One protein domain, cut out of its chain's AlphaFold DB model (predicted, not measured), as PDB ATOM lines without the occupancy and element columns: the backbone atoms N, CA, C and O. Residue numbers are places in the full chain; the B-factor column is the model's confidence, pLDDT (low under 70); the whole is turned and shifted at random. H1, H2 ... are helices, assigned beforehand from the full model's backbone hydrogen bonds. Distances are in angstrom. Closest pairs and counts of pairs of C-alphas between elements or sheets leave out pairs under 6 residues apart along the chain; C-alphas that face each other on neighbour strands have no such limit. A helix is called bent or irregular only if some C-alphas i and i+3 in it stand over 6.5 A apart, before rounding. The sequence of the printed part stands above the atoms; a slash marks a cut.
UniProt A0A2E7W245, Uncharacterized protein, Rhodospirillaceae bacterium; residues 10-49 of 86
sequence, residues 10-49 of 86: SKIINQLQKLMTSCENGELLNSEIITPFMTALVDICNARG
ATOM      1  N   SER A  10     105.758  98.612 169.719       70.25
ATOM      2  CA  SER A  10     105.175  99.477 170.752       70.25
ATOM      3  C   SER A  10     106.196  99.942 171.792       70.25
ATOM      4  O   SER A  10     106.103 101.065 172.273       70.25
ATOM      5  N   LYS A  11     107.206  99.128 172.128       85.81
ATOM      6  CA  LYS A  11     108.176  99.477 173.175       85.81
ATOM      7  C   LYS A  11     109.130 100.583 172.725       85.81
ATOM      8  O   LYS A  11     109.339 101.530 173.476       85.81
ATOM      9  N   ILE A  12     109.667 100.474 171.508       84.50
ATOM     10  CA  ILE A  12     110.573 101.484 170.942       84.50
ATOM     11  C   ILE A  12     109.819 102.793 170.699       84.50
ATOM     12  O   ILE A  12     110.313 103.850 171.079       84.50
ATOM     13  N   ILE A  13     108.599 102.722 170.152       85.62
ATOM     14  CA  ILE A  13     107.756 103.908 169.941       85.62
ATOM     15  C   ILE A  13     107.483 104.616 171.271       85.62
ATOM     16  O   ILE A  13     107.700 105.819 171.372       85.62
ATOM     17  N   ASN A  14     107.100 103.879 172.318       90.00
ATOM     18  CA  ASN A  14     106.845 104.469 173.634       90.00
ATOM     19  C   ASN A  14     108.102 105.115 174.243       90.00
ATOM     20  O   ASN A  14     108.009 106.138 174.918       90.00
ATOM     21  N   GLN A  15     109.284 104.531 174.024       92.88
ATOM     22  CA  GLN A  15     110.552 105.099 174.493       92.88
ATOM     23  C   GLN A  15     110.919 106.378 173.736       92.88
ATOM     24  O   GLN A  15     111.276 107.365 174.375       92.88
ATOM     25  N   LEU A  16     110.780 106.382 172.406       89.25
ATOM     26  CA  LEU A  16     111.009 107.566 171.576       89.25
ATOM     27  C   LEU A  16     110.043 108.692 171.940       89.25
ATOM     28  O   LEU A  16     110.489 109.805 172.180       89.25
ATOM     29  N   GLN A  17     108.750 108.397 172.083       90.81
ATOM     30  CA  GLN A  17     107.762 109.384 172.522       90.81
ATOM     31  C   GLN A  17     108.137 109.980 173.878       90.81
ATOM     32  O   GLN A  17     108.157 111.196 174.024       90.81
ATOM     33  N   LYS A  18     108.511 109.143 174.853       94.62
ATOM     34  CA  LYS A  18     108.934 109.624 176.172       94.62
ATOM     35  C   LYS A  18     110.153 110.547 176.091       94.62
ATOM     36  O   LYS A  18     110.170 111.561 176.780       94.62
ATOM     37  N   LEU A  19     111.150 110.205 175.272       93.50
ATOM     38  CA  LEU A  19     112.332 111.042 175.057       93.50
ATOM     39  C   LEU A  19     111.952 112.374 174.400       93.50
ATOM     40  O   LEU A  19     112.288 113.428 174.930       93.50
ATOM     41  N   MET A  20     111.177 112.333 173.316       93.50
ATOM     42  CA  MET A  20     110.766 113.528 172.577       93.50
ATOM     43  C   MET A  20     109.906 114.474 173.426       93.50
ATOM     44  O   MET A  20     110.092 115.683 173.377       93.50
ATOM     45  N   THR A  21     108.992 113.942 174.245       93.75
ATOM     46  CA  THR A  21     108.164 114.754 175.157       93.75
ATOM     47  C   THR A  21     108.948 115.279 176.366       93.75
ATOM     48  O   THR A  21     108.491 116.206 177.025       93.75
ATOM     49  N   SER A  22     110.115 114.706 176.681       95.44
ATOM     50  CA  SER A  22     110.968 115.201 177.772       95.44
ATOM     51  C   SER A  22     111.838 116.399 177.386       95.44
ATOM     52  O   SER A  22     112.403 117.040 178.270       95.44
ATOM     53  N   CYS A  23     111.939 116.716 176.092       95.50
ATOM     54  CA  CYS A  23     112.642 117.898 175.615       95.50
ATOM     55  C   CYS A  23     111.851 119.163 175.969       95.50
ATOM     56  O   CYS A  23     110.671 119.280 175.648       95.50
ATOM     57  N   GLU A  24     112.515 120.122 176.614       93.56
ATOM     58  CA  GLU A  24     111.881 121.355 177.103       93.56
ATOM     59  C   GLU A  24     111.345 122.240 175.968       93.56
ATOM     60  O   GLU A  24     110.343 122.934 176.129       93.56
ATOM     61  N   ASN A  25     111.998 122.209 174.806       87.00
ATOM     62  CA  ASN A  25     111.629 122.998 173.641       87.00
ATOM     63  C   ASN A  25     112.028 122.295 172.331       87.00
ATOM     64  O   ASN A  25     112.670 121.240 172.326       87.00
ATOM     65  N   GLY A  26     111.639 122.902 171.207       81.56
ATOM     66  CA  GLY A  26     111.919 122.377 169.871       81.56
ATOM     67  C   GLY A  26     113.407 122.330 169.508       81.56
ATOM     68  O   GLY A  26     113.810 121.437 168.770       81.56
ATOM     69  N   GLU A  27     114.241 123.233 170.031       84.81
ATOM     70  CA  GLU A  27     115.688 123.232 169.760       84.81
ATOM     71  C   GLU A  27     116.372 122.016 170.392       84.81
ATOM     72  O   GLU A  27     117.139 121.317 169.725       84.81
ATOM     73  N   LEU A  28     116.038 121.709 171.650       89.31
ATOM     74  CA  LEU A  28     116.522 120.510 172.336       89.31
ATOM     75  C   LEU A  28     115.959 119.235 171.709       89.31
ATOM     76  O   LEU A  28     116.691 118.271 171.531       89.31
ATOM     77  N   LEU A  29     114.684 119.226 171.307       89.38
ATOM     78  CA  LEU A  29     114.109 118.089 170.583       89.38
ATOM     79  C   LEU A  29     114.863 117.800 169.277       89.38
ATOM     80  O   LEU A  29     115.163 116.643 168.969       89.38
ATOM     81  N   ASN A  30     115.175 118.854 168.521       80.50
ATOM     82  CA  ASN A  30     115.911 118.738 167.272       80.50
ATOM     83  C   ASN A  30     117.339 118.232 167.502       80.50
ATOM     84  O   ASN A  30     117.725 117.223 166.916       80.50
ATOM     85  N   SER A  31     118.096 118.897 168.375       88.44
ATOM     86  CA  SER A  31     119.517 118.601 168.602       88.44
ATOM     87  C   SER A  31     119.775 117.278 169.331       88.44
ATOM     88  O   SER A  31     120.708 116.567 168.965       88.44
ATOM     89  N   GLU A  32     118.945 116.912 170.310       91.00
ATOM     90  CA  GLU A  32     119.185 115.738 171.161       91.00
ATOM     91  C   GLU A  32     118.557 114.453 170.612       91.00
ATOM     92  O   GLU A  32     119.055 113.362 170.884       91.00
ATOM     93  N   ILE A  33     117.457 114.550 169.848       91.56
ATOM     94  CA  ILE A  33     116.687 113.370 169.424       91.56
ATOM     95  C   ILE A  33     116.553 113.270 167.906       91.56
ATOM     96  O   ILE A  33     116.947 112.251 167.338       91.56
ATOM     97  N   ILE A  34     115.998 114.286 167.235       85.88
ATOM     98  CA  ILE A  34     115.661 114.185 165.804       85.88
ATOM     99  C   ILE A  34     116.928 114.080 164.953       85.88
ATOM    100  O   ILE A  34     117.047 113.137 164.172       85.88
ATOM    101  N   THR A  35     117.889 114.993 165.116       83.44
ATOM    102  CA  THR A  35     119.135 114.971 164.339       83.44
ATOM    103  C   THR A  35     119.921 113.675 164.571       83.44
ATOM    104  O   THR A  35     120.206 113.003 163.580       83.44
ATOM    105  N   PRO A  36     120.192 113.226 165.816       90.12
ATOM    106  CA  PRO A  36     120.898 111.963 166.044       90.12
ATOM    107  C   PRO A  36     120.167 110.737 165.488       90.12
ATOM    108  O   PRO A  36     120.804 109.845 164.925       90.12
ATOM    109  N   PHE A  37     118.834 110.686 165.605       89.25
ATOM    110  CA  PHE A  37     118.034 109.600 165.036       89.25
ATOM    111  C   PHE A  37     118.159 109.551 163.510       89.25
ATOM    112  O   PHE A  37     118.399 108.482 162.949       89.25
ATOM    113  N   MET A  38     118.033 110.702 162.846       84.25
ATOM    114  CA  MET A  38     118.150 110.798 161.392       84.25
ATOM    115  C   MET A  38     119.560 110.455 160.913       84.25
ATOM    116  O   MET A  38     119.696 109.693 159.962       84.25
ATOM    117  N   THR A  39     120.606 110.929 161.598       84.19
ATOM    118  CA  THR A  39     121.996 110.561 161.293       84.19
ATOM    119  C   THR A  39     122.203 109.051 161.394       84.19
ATOM    120  O   THR A  39     122.658 108.432 160.436       84.19
ATOM    121  N   ALA A  40     121.786 108.430 162.502       89.69
ATOM    122  CA  ALA A  40     121.909 106.983 162.677       89.69
ATOM    123  C   ALA A  40     121.120 106.198 161.613       89.69
ATOM    124  O   ALA A  40     121.582 105.164 161.126       89.69
ATOM    125  N   LEU A  41     119.935 106.685 161.236       86.06
ATOM    126  CA  LEU A  41     119.117 106.079 160.189       86.06
ATOM    127  C   LEU A  41     119.804 106.161 158.819       86.06
ATOM    128  O   LEU A  41     119.848 105.156 158.110       86.06
ATOM    129  N   VAL A  42     120.369 107.319 158.471       81.69
ATOM    130  CA  VAL A  42     121.126 107.530 157.229       81.69
ATOM    131  C   VAL A  42     122.352 106.622 157.179       81.69
ATOM    132  O   VAL A  42     122.539 105.926 156.182       81.69
ATOM    133  N   ASP A  43     123.140 106.545 158.253       86.12
ATOM    134  CA  ASP A  43     124.343 105.704 158.309       86.12
ATOM    135  C   ASP A  43     124.014 104.226 158.074       86.12
ATOM    136  O   ASP A  43     124.666 103.535 157.286       86.12
ATOM    137  N   ILE A  44     122.954 103.739 158.722       86.88
ATOM    138  CA  ILE A  44     122.491 102.359 158.586       86.88
ATOM    139  C   ILE A  44     121.948 102.081 157.178       86.88
ATOM    140  O   ILE A  44     122.195 101.002 156.631       86.88
ATOM    141  N   CYS A  45     121.195 103.017 156.602       82.12
ATOM    142  CA  CYS A  45     120.668 102.911 155.243       82.12
ATOM    143  C   CYS A  45     121.800 102.875 154.213       82.12
ATOM    144  O   CYS A  45     121.856 101.943 153.410       82.12
ATOM    145  N   ASN A  46     122.758 103.796 154.312       76.69
ATOM    146  CA  ASN A  46     123.935 103.845 153.448       76.69
ATOM    147  C   ASN A  46     124.753 102.553 153.531       76.69
ATOM    148  O   ASN A  46     125.097 101.971 152.505       76.69
ATOM    149  N   ALA A  47     124.995 102.039 154.743       84.69
ATOM    150  CA  ALA A  47     125.706 100.775 154.942       84.69
ATOM    151  C   ALA A  47     125.000  99.565 154.297       84.69
ATOM    152  O   ALA A  47     125.625  98.528 154.074       84.69
ATOM    153  N   ARG A  48     123.699  99.680 154.004       83.62
ATOM    154  CA  ARG A  48     122.876  98.648 153.355       83.62
ATOM    155  C   ARG A  48     122.566  98.946 151.887       83.62
ATOM    156  O   ARG A  48     121.849  98.168 151.265       83.62
ATOM    157  N   GLY A  49     123.103 100.035 151.338       76.62
ATOM    158  CA  GLY A  49     122.851 100.466 149.963       76.62
ATOM    159  C   GLY A  49     121.457 101.057 149.736       76.62
ATOM    160  O   GLY A  49     121.001 101.106 148.598       76.62
TER     161      GLY A  49
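What this domain is: This is residues 10 to 49 of the 86 residues of an uncharacterized protein of Rhodospirillaceae bacterium (UniProt A0A2E7W245). Two helices make an open V, a shorter arm H1 and a longer arm H2, joined at the point of the V by a tight turn of the chain. The arms meet near that point, H1 through residues 19 to 20 and H2 through residues 29 to 33, while residues 10 to 15 and 38 to 49 at the far ends stand free. The printed part has 40 residues with two named helices, H1 then H2, and no named strand; its class is all helix. It is loose, with a radius of gyration of the C-alphas of 11.8 A, and flat, spanning 35 by 25 by 8 A.

How they stand to each other: H1, residues 10 to 22, and H2, residues 26 to 47, form a helical hairpin, two helices that follow each other and run opposite ways. They only just touch, with 3 pairs of C-alphas within 8 A. The closest C-alphas are those of Met 20 and Leu 29, 6.0 A apart. Their lines stand at a steep tilt of 38 degrees, only just past shallow, and their centres are 14.6 A apart. In H1 every O i to N i+4 pair is within hydrogen-bond range; in H2 16 of 18 are.

Where its parts are: H1 begins at C-alpha 10, at (105.175, 99.477, 170.752), and measures 18.2 A from first to last C-alpha. Residues 23 to 25 are the tight link. H2 begins at C-alpha 26, at (111.919, 122.377, 169.871), and ends at C-alpha 47, at (125.706, 100.775, 154.942), a length of 29.7 A. H2 has a kink of 27 degrees near residue 33. It is irregular, but only just: C-alphas 32 and 35 are 6.9 A apart.

The domain as a whole: The two C-alphas farthest apart are those of Glu 24 and Gly 49, at 36.0 A. The printed part has no cut. Its mean pLDDT is 87.1, and no printed residue is under 70.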